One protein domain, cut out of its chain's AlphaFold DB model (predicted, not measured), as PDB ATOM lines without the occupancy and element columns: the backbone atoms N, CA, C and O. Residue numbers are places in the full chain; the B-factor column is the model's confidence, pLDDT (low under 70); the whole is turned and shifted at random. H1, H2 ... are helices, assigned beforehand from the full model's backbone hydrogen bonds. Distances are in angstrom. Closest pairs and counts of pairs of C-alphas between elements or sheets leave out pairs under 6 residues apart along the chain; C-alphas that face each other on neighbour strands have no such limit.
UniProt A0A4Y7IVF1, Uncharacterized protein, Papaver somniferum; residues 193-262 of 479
ATOM      1  N   GLU A 193     135.815  97.205  61.250       56.59
ATOM      2  CA  GLU A 193     135.313  98.353  60.473       56.59
ATOM      3  C   GLU A 193     135.763  99.717  61.050       56.59
ATOM      4  O   GLU A 193     135.898 100.702  60.322       56.59
ATOM      5  N   PHE A 194     136.082  99.794  62.352       56.47
ATOM      6  CA  PHE A 194     136.415 101.060  63.031       56.47
ATOM      7  C   PHE A 194     137.906 101.270  63.327       56.47
ATOM      8  O   PHE A 194     138.301 102.404  63.620       56.47
ATOM      9  N   ARG A 195     138.760 100.240  63.200       56.28
ATOM     10  CA  ARG A 195     140.219 100.368  63.431       56.28
ATOM     11  C   ARG A 195     140.878 101.385  62.495       56.28
ATOM     12  O   ARG A 195     141.851 102.036  62.869       56.28
ATOM     13  N   ASN A 196     140.322 101.546  61.295       59.44
ATOM     14  CA  ASN A 196     140.831 102.439  60.256       59.44
ATOM     15  C   ASN A 196     140.122 103.799  60.201       59.44
ATOM     16  O   ASN A 196     140.391 104.589  59.297       59.44
ATOM     17  N   HIS A 197     139.239 104.104  61.159       75.06
ATOM     18  CA  HIS A 197     138.537 105.381  61.162       75.06
ATOM     19  C   HIS A 197     139.536 106.548  61.326       75.06
ATOM     20  O   HIS A 197     140.331 106.528  62.274       75.06
ATOM     21  N   PRO A 198     139.487 107.601  60.484       76.56
ATOM     22  CA  PRO A 198     140.461 108.698  60.507       76.56
ATOM     23  C   PRO A 198     140.617 109.359  61.883       76.56
ATOM     24  O   PRO A 198     141.732 109.602  62.327       76.56
ATOM     25  N   LEU A 199     139.506 109.564  62.603       78.25
ATOM     26  CA  LEU A 199     139.535 110.107  63.972       78.25
ATOM     27  C   LEU A 199     140.211 109.172  64.987       78.25
ATOM     28  O   LEU A 199     140.887 109.656  65.886       78.25
ATOM     29  N   VAL A 200     140.044 107.850  64.857       79.44
ATOM     30  CA  VAL A 200     140.687 106.872  65.754       79.44
ATOM     31  C   VAL A 200     142.191 106.870  65.500       79.44
ATOM     32  O   VAL A 200     142.965 106.960  66.445       79.44
ATOM     33  N   ARG A 201     142.604 106.860  64.225       79.94
ATOM     34  CA  ARG A 201     144.017 106.958  63.832       79.94
ATOM     35  C   ARG A 201     144.664 108.250  64.311       79.94
ATOM     36  O   ARG A 201     145.768 108.194  64.840       79.94
ATOM     37  N   GLU A 202     143.983 109.384  64.172       79.00
ATOM     38  CA  GLU A 202     144.514 110.673  64.618       79.00
ATOM     39  C   GLU A 202     144.675 110.720  66.142       79.00
ATOM     40  O   GLU A 202     145.721 111.116  66.647       79.00
ATOM     41  N   VAL A 203     143.687 110.225  66.893       81.00
ATOM     42  CA  VAL A 203     143.778 110.145  68.358       81.00
ATOM     43  C   VAL A 203     144.888 109.186  68.795       81.00
ATOM     44  O   VAL A 203     145.692 109.549  69.651       81.00
ATOM     45  N   CYS A 204     145.001 108.002  68.184       81.75
ATOM     46  CA  CYS A 204     146.100 107.073  68.453       81.75
ATOM     47  C   CYS A 204     147.464 107.696  68.126       81.75
ATOM     48  O   CYS A 204     148.377 107.605  68.940       81.75
ATOM     49  N   ARG A 205     147.595 108.397  66.991       80.44
ATOM     50  CA  ARG A 205     148.831 109.086  66.600       80.44
ATOM     51  C   ARG A 205     149.237 110.139  67.630       80.44
ATOM     52  O   ARG A 205     150.392 110.156  68.049       80.44
ATOM     53  N   LEU A 206     148.296 110.989  68.050       77.56
ATOM     54  CA  LEU A 206     148.530 112.050  69.034       77.56
ATOM     55  C   LEU A 206     148.981 111.497  70.391       77.56
ATOM     56  O   LEU A 206     149.837 112.098  71.038       77.56
ATOM     57  N   ILE A 207     148.423 110.357  70.801       79.06
ATOM     58  CA  ILE A 207     148.762 109.685  72.057       79.06
ATOM     59  C   ILE A 207     150.129 108.980  71.966       79.06
ATOM     60  O   ILE A 207     150.913 109.062  72.904       79.06
ATOM     61  N   GLN A 208     150.442 108.332  70.839       73.88
ATOM     62  CA  GLN A 208     151.682 107.562  70.654       73.88
ATOM     63  C   GLN A 208     152.928 108.433  70.418       73.88
ATOM     64  O   GLN A 208     154.028 108.039  70.782       73.88
ATOM     65  N   HIS A 209     152.789 109.614  69.804       64.25
ATOM     66  CA  HIS A 209     153.937 110.443  69.395       64.25
ATOM     67  C   HIS A 209     154.505 111.360  70.494       64.25
ATOM     68  O   HIS A 209     155.430 112.126  70.216       64.25
ATOM     69  N   ARG A 210     153.983 111.349  71.730       59.53
ATOM     70  CA  ARG A 210     154.464 112.250  72.794       59.53
ATOM     71  C   ARG A 210     154.880 111.499  74.055       59.53
ATOM     72  O   ARG A 210     154.079 110.805  74.663       59.53
ATOM     73  N   GLN A 211     156.126 111.735  74.481       55.75
ATOM     74  CA  GLN A 211     156.730 111.169  75.697       55.75
ATOM     75  C   GLN A 211     156.074 111.657  77.004       55.75
ATOM     76  O   GLN A 211     156.265 111.039  78.045       55.75
ATOM     77  N   ALA A 212     155.289 112.741  76.969       60.59
ATOM     78  CA  ALA A 212     154.601 113.280  78.137       60.59
ATOM     79  C   ALA A 212     153.185 113.759  77.794       60.59
ATOM     80  O   ALA A 212     152.948 114.411  76.773       60.59
ATOM     81  N   TRP A 213     152.247 113.460  78.691       66.69
ATOM     82  CA  TRP A 213     150.894 114.006  78.684       66.69
ATOM     83  C   TRP A 213     150.948 115.492  79.061       66.69
ATOM     84  O   TRP A 213     151.214 115.832  80.212       66.69
ATOM     85  N   ASN A 214     150.753 116.382  78.086       73.44
ATOM     86  CA  ASN A 214     150.866 117.831  78.266       73.44
ATOM     87  C   ASN A 214     149.526 118.562  78.010       73.44
ATOM     88  O   ASN A 214     148.651 118.020  77.328       73.44
ATOM     89  N   PRO A 215     149.345 119.800  78.515       70.62
ATOM     90  CA  PRO A 215     148.089 120.549  78.363       70.62
ATOM     91  C   PRO A 215     147.660 120.803  76.907       70.62
ATOM     92  O   PRO A 215     146.465 120.812  76.612       70.62
ATOM     93  N   ASP A 216     148.610 120.957  75.979       69.12
ATOM     94  CA  ASP A 216     148.320 121.172  74.552       69.12
ATOM     95  C   ASP A 216     147.738 119.919  73.882       69.12
ATOM     96  O   ASP A 216     146.792 119.998  73.090       69.12
ATOM     97  N   LEU A 217     148.265 118.739  74.228       74.38
ATOM     98  CA  LEU A 217     147.705 117.454  73.818       74.38
ATOM     99  C   LEU A 217     146.290 117.291  74.377       74.38
ATOM    100  O   LEU A 217     145.384 116.921  73.632       74.38
ATOM    101  N   GLU A 218     146.074 117.619  75.654       76.00
ATOM    102  CA  GLU A 218     144.740 117.579  76.257       76.00
ATOM    103  C   GLU A 218     143.752 118.523  75.552       76.00
ATOM    104  O   GLU A 218     142.583 118.171  75.378       76.00
ATOM    105  N   GLY A 219     144.209 119.701  75.114       76.00
ATOM    106  CA  GLY A 219     143.416 120.652  74.336       76.00
ATOM    107  C   GLY A 219     142.942 120.064  73.006       76.00
ATOM    108  O   GLY A 219     141.736 120.017  72.743       76.00
ATOM    109  N   ASN A 220     143.871 119.542  72.200       75.00
ATOM    110  CA  ASN A 220     143.563 118.920  70.906       75.00
ATOM    111  C   ASN A 220     142.657 117.692  71.060       75.00
ATOM    112  O   ASN A 220     141.644 117.561  70.365       75.00
ATOM    113  N   LEU A 221     142.961 116.824  72.029       80.06
ATOM    114  CA  LEU A 221     142.146 115.649  72.318       80.06
ATOM    115  C   LEU A 221     140.737 116.038  72.778       80.06
ATOM    116  O   LEU A 221     139.775 115.369  72.408       80.06
ATOM    117  N   ARG A 222     140.561 117.128  73.540       80.12
ATOM    118  CA  ARG A 222     139.238 117.582  74.008       80.12
ATOM    119  C   ARG A 222     138.313 117.962  72.853       80.12
ATOM    120  O   ARG A 222     137.107 117.723  72.942       80.12
ATOM    121  N   HIS A 223     138.846 118.553  71.784       77.94
ATOM    122  CA  HIS A 223     138.061 118.858  70.587       77.94
ATOM    123  C   HIS A 223     137.597 117.580  69.879       77.94
ATOM    124  O   HIS A 223     136.424 117.482  69.521       77.94
ATOM    125  N   LEU A 224     138.484 116.589  69.763       78.31
ATOM    126  CA  LEU A 224     138.195 115.302  69.125       78.31
ATOM    127  C   LEU A 224     137.270 114.418  69.974       78.31
ATOM    128  O   LEU A 224     136.376 113.773  69.439       78.31
ATOM    129  N   LEU A 225     137.396 114.430  71.304       80.25
ATOM    130  CA  LEU A 225     136.570 113.599  72.188       80.25
ATOM    131  C   LEU A 225     135.073 113.914  72.059       80.25
ATOM    132  O   LEU A 225     134.243 113.025  72.204       80.25
ATOM    133  N   ARG A 226     134.715 115.164  71.740       77.69
ATOM    134  CA  ARG A 226     133.314 115.565  71.533       77.69
ATOM    135  C   ARG A 226     132.674 114.936  70.297       77.69
ATOM    136  O   ARG A 226     131.451 114.863  70.248       77.69
ATOM    137  N   SER A 227     133.470 114.527  69.311       79.25
ATOM    138  CA  SER A 227     132.984 113.872  68.094       79.25
ATOM    139  C   SER A 227     133.125 112.348  68.133       79.25
ATOM    140  O   SER A 227     132.569 111.675  67.264       79.25
ATOM    141  N   LEU A 228     133.819 111.792  69.134       81.44
ATOM    142  CA  LEU A 228     134.009 110.351  69.272       81.44
ATOM    143  C   LEU A 228     132.757 109.654  69.815       81.44
ATOM    144  O   LEU A 228     132.238 109.978  70.883       81.44
ATOM    145  N   LYS A 229     132.309 108.627  69.092       83.62
ATOM    146  CA  LYS A 229     131.295 107.675  69.560       83.62
ATOM    147  C   LYS A 229     131.926 106.643  70.508       83.62
ATOM    148  O   LYS A 229     133.098 106.314  70.325       83.62
ATOM    149  N   PRO A 230     131.159 106.031  71.432       83.75
ATOM    150  CA  PRO A 230     131.677 105.016  72.356       83.75
ATOM    151  C   PRO A 230     132.470 103.889  71.682       83.75
ATOM    152  O   PRO A 230     133.568 103.566  72.119       83.75
ATOM    153  N   ARG A 231     131.986 103.369  70.546       84.06
ATOM    154  CA  ARG A 231     132.695 102.337  69.767       84.06
ATOM    155  C   ARG A 231     134.074 102.789  69.284       84.06
ATOM    156  O   ARG A 231     135.021 102.015  69.327       84.06
ATOM    157  N   GLN A 232     134.206 104.051  68.874       84.31
ATOM    158  CA  GLN A 232     135.490 104.613  68.449       84.31
ATOM    159  C   GLN A 232     136.437 104.783  69.642       84.31
ATOM    160  O   GLN A 232     137.631 104.551  69.498       84.31
ATOM    161  N   VAL A 233     135.918 105.123  70.825       86.06
ATOM    162  CA  VAL A 233     136.705 105.155  72.070       86.06
ATOM    163  C   VAL A 233     137.217 103.754  72.418       86.06
ATOM    164  O   VAL A 233     138.395 103.608  72.731       86.06
ATOM    165  N   CYS A 234     136.388 102.712  72.284       87.69
ATOM    166  CA  CYS A 234     136.829 101.321  72.439       87.69
ATOM    167  C   CYS A 234     137.945 100.962  71.444       87.69
ATOM    168  O   CYS A 234     138.956 100.386  71.842       87.69
ATOM    169  N   SER A 235     137.810 101.345  70.168       85.19
ATOM    170  CA  SER A 235     138.863 101.139  69.163       85.19
ATOM    171  C   SER A 235     140.158 101.875  69.513       85.19
ATOM    172  O   SER A 235     141.231 101.298  69.365       85.19
ATOM    173  N   VAL A 236     140.075 103.113  70.020       85.88
ATOM    174  CA  VAL A 236     141.252 103.859  70.494       85.88
ATOM    175  C   VAL A 236     141.947 103.097  71.617       85.88
ATOM    176  O   VAL A 236     143.164 102.966  71.560       85.88
ATOM    177  N   LEU A 237     141.208 102.574  72.601       87.38
ATOM    178  CA  LEU A 237     141.790 101.811  73.711       87.38
ATOM    179  C   LEU A 237     142.498 100.537  73.231       87.38
ATOM    180  O   LEU A 237     143.614 100.274  73.665       87.38
ATOM    181  N   ARG A 238     141.882  99.779  72.317       86.69
ATOM    182  CA  ARG A 238     142.459  98.529  71.785       86.69
ATOM    183  C   ARG A 238     143.698  98.744  70.912       86.69
ATOM    184  O   ARG A 238     144.534  97.857  70.845       86.69
ATOM    185  N   ASN A 239     143.811  99.896  70.249       85.88
ATOM    186  CA  ASN A 239     144.950 100.232  69.384       85.88
ATOM    187  C   ASN A 239     146.151 100.838  70.138       85.88
ATOM    188  O   ASN A 239     147.123 101.249  69.498       85.88
ATOM    189  N   GLN A 240     146.096 100.971  71.466       83.19
ATOM    190  CA  GLN A 240     147.249 101.467  72.217       83.19
ATOM    191  C   GLN A 240     148.331 100.393  72.334       83.19
ATOM    192  O   GLN A 240     148.029  99.223  72.535       83.19
ATOM    193  N   VAL A 241     149.591 100.826  72.226       77.75
ATOM    194  CA  VAL A 241     150.771  99.951  72.350       77.75
ATOM    195  C   VAL A 241     151.050  99.603  73.816       77.75
ATOM    196  O   VAL A 241     151.499  98.503  74.103       77.75
ATOM    197  N   ASP A 242     150.759 100.529  74.735       82.62
ATOM    198  CA  ASP A 242     150.925 100.359  76.184       82.62
ATOM    199  C   ASP A 242     149.567 100.517  76.887       82.62
ATOM    200  O   ASP A 242     148.847 101.512  76.712       82.62
ATOM    201  N   GLU A 243     149.202  99.545  77.719       85.31
ATOM    202  CA  GLU A 243     147.943  99.536  78.453       85.31
ATOM    203  C   GLU A 243     147.886 100.615  79.548       85.31
ATOM    204  O   GLU A 243     146.797 101.058  79.929       85.31
ATOM    205  N   ARG A 244     149.034 101.112  80.028       86.38
ATOM    206  CA  ARG A 244     149.108 102.283  80.923       86.38
ATOM    207  C   ARG A 244     148.667 103.551  80.206       86.38
ATOM    208  O   ARG A 244     147.976 104.386  80.789       86.38
ATOM    209  N   VAL A 245     149.023 103.682  78.932       85.88
ATOM    210  CA  VAL A 245     148.598 104.806  78.095       85.88
ATOM    211  C   VAL A 245     147.095 104.726  77.823       85.88
ATOM    212  O   VAL A 245     146.404 105.742  77.918       85.88
ATOM    213  N   ALA A 246     146.559 103.520  77.599       88.50
ATOM    214  CA  ALA A 246     145.116 103.297  77.512       88.50
ATOM    215  C   ALA A 246     144.385 103.687  78.815       88.50
ATOM    216  O   ALA A 246     143.371 104.388  78.770       88.50
ATOM    217  N   LEU A 247     144.923 103.300  79.980       88.50
ATOM    218  CA  LEU A 247     144.416 103.705  81.299       88.50
ATOM    219  C   LEU A 247     144.418 105.221  81.482       88.50
ATOM    220  O   LEU A 247     143.430 105.788  81.951       88.50
ATOM    221  N   ASN A 248     145.519 105.872  81.117       87.75
ATOM    222  CA  ASN A 248     145.638 107.318  81.165       87.75
ATOM    223  C   ASN A 248     144.542 107.933  80.291       87.75
ATOM    224  O   ASN A 248     143.647 108.593  80.819       87.75
ATOM    225  N   PHE A 249     144.514 107.633  78.991       88.06
ATOM    226  CA  PHE A 249     143.484 108.139  78.078       88.06
ATOM    227  C   PHE A 249     142.064 107.960  78.630       88.06
ATOM    228  O   PHE A 249     141.276 108.909  78.622       88.06
ATOM    229  N   PHE A 250     141.762 106.793  79.200       91.00
ATOM    230  CA  PHE A 250     140.484 106.531  79.842       91.00
ATOM    231  C   PHE A 250     140.176 107.499  80.996       91.00
ATOM    232  O   PHE A 250     139.101 108.104  81.006       91.00
ATOM    233  N   TYR A 251     141.089 107.689  81.953       89.12
ATOM    234  CA  TYR A 251     140.870 108.604  83.080       89.12
ATOM    235  C   TYR A 251     140.810 110.072  82.654       89.12
ATOM    236  O   TYR A 251     140.036 110.841  83.225       89.12
ATOM    237  N   TRP A 252     141.599 110.479  81.660       87.94
ATOM    238  CA  TRP A 252     141.514 111.835  81.121       87.94
ATOM    239  C   TRP A 252     140.180 112.070  80.420       87.94
ATOM    240  O   TRP A 252     139.538 113.090  80.684       87.94
ATOM    241  N   ALA A 253     139.720 111.125  79.595       87.50
ATOM    242  CA  ALA A 253     138.422 111.215  78.936       87.50
ATOM    243  C   ALA A 253     137.300 111.306  79.981       87.50
ATOM    244  O   ALA A 253     136.417 112.154  79.875       87.50
ATOM    245  N   ASP A 254     137.406 110.522  81.057       87.62
ATOM    246  CA  ASP A 254     136.441 110.500  82.155       87.62
ATOM    247  C   ASP A 254     136.300 111.839  82.902       87.62
ATOM    248  O   ASP A 254     135.243 112.141  83.459       87.62
ATOM    249  N   ARG A 255     137.357 112.662  82.905       86.12
ATOM    250  CA  ARG A 255     137.378 113.993  83.537       86.12
ATOM    251  C   ARG A 255     136.750 115.087  82.672       86.12
ATOM    252  O   ARG A 255     136.535 116.196  83.167       86.12
ATOM    253  N   GLN A 256     136.473 114.827  81.394       85.31
ATOM    254  CA  GLN A 256     136.007 115.874  80.490       85.31
ATOM    255  C   GLN A 256     134.553 116.274  80.773       85.31
ATOM    256  O   GLN A 256     133.649 115.454  80.931       85.31
ATOM    257  N   TRP A 257     134.311 117.587  80.805       76.62
ATOM    258  CA  TRP A 257     132.980 118.147  81.032       76.62
ATOM    259  C   TRP A 257     131.988 117.678  79.957       76.62
ATOM    260  O   TRP A 257     132.242 117.849  78.766       76.62
ATOM    261  N   ARG A 258     130.833 117.150  80.398       76.69
ATOM    262  CA  ARG A 258     129.746 116.566  79.575       76.69
ATOM    263  C   ARG A 258     130.083 115.270  78.839       76.69
ATOM    264  O   ARG A 258     129.237 114.784  78.095       76.69
ATOM    265  N   TYR A 259     131.250 114.689  79.073       82.50
ATOM    266  CA  TYR A 259     131.552 113.348  78.605       82.50
ATOM    267  C   TYR A 259     131.333 112.344  79.741       82.50
ATOM    268  O   TYR A 259     131.654 112.609  80.900       82.50
ATOM    269  N   ARG A 260     130.745 111.193  79.416       83.25
ATOM    270  CA  ARG A 260     130.639 110.039  80.308       83.25
ATOM    271  C   ARG A 260     130.919 108.797  79.488       83.25
ATOM    272  O   ARG A 260     130.355 108.646  78.409       83.25
ATOM    273  N   HIS A 261     131.775 107.930  80.016       89.31
ATOM    274  CA  HIS A 261     132.025 106.638  79.398       89.31
ATOM    275  C   HIS A 261     130.741 105.820  79.368       89.31
ATOM    276  O   HIS A 261     130.050 105.688  80.381       89.31
ATOM    277  N   ASP A 262     130.453 105.278  78.195       88.62
ATOM    278  CA  ASP A 262     129.470 104.220  78.034       88.62
ATOM    279  C   ASP A 262     129.966 102.948  78.752       88.62
ATOM    280  O   ASP A 262     131.182 102.712  78.762       88.62
TER     281      ASP A 262
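This is residues 193 to 262 of the 479 residues of an uncharacterized protein of Papaver somniferum (UniProt A0A4Y7IVF1). Two helical hairpins, H1 with H2 and H3 with H4, pack together into a compact cluster, joined mainly where H1 meets H3. H4 comes close to H1 near Ile 207 and to H2 near Leu 225 without clearly touching either, at a steep tilt of 64 degrees to H1 and about perpendicular to H2, only just, at 73 degrees. The printed part has 70 residues with four named helices, in the order H1, H2, H3, H4, and no named strand; its class is all helix. It is compact and rounded, with a radius of gyration of the C-alphas of 11.0 A and spans of 31 by 27 by 19 A.

H1, residues 198 to 208, and H2, residues 215 to 225, touch as a hairpin, opposite ways at a shallow tilt of 22 degrees; their closest C-alphas, of Val 203 and Leu 221, are 7.0 A apart. H3, residues 230 to 238, touches H1 at a steep tilt of 40 degrees, the same way, with the closest C-alphas, of Val 200 and Val 236, 5.6 A apart. H2 and H3 are apart, but only just, at 8.4 A. H4, residues 243 to 254, forms a hairpin with H3, opposite ways at a shallow tilt of 26 degrees; it touches H3 with residues 246 to 250 alone, and the closest C-alphas, of Leu 237 and Ala 246, are 5.3 A apart. H4 is close to but not clearly touching H1, with the closest C-alphas, of Ile 207 and Val 245, 7.8 A apart. H4 is also close to but not clearly touching H2, only just about perpendicular at 73 degrees, with the closest C-alphas, of Leu 225 and Ala 253, 7.4 A apart. The helix packing is mostly aligned, but only just: of three touching pairs, two are at a shallow tilt. In H1, H2, H3 and H4 every O i to N i+4 pair is within hydrogen-bond range.

H1 begins at C-alpha 198, (140.461, 108.698, 60.507), and is 15.2 A long from first to last C-alpha. H2 is 14.8 A long and H3 12.6 A. H4, 16.3 A long, ends at C-alpha 254, (136.441, 110.500, 82.155).

The C-alphas farthest apart, of Glu 193 and Pro 215, are 31.2 A apart. The printed part has no cut; the links H2 to H3 and H3 to H4 are tight and H1 to H2 is short. The mean pLDDT of the printed part is 79.0, and residues 193 to 196, 209 to 213 and 216 are under 70.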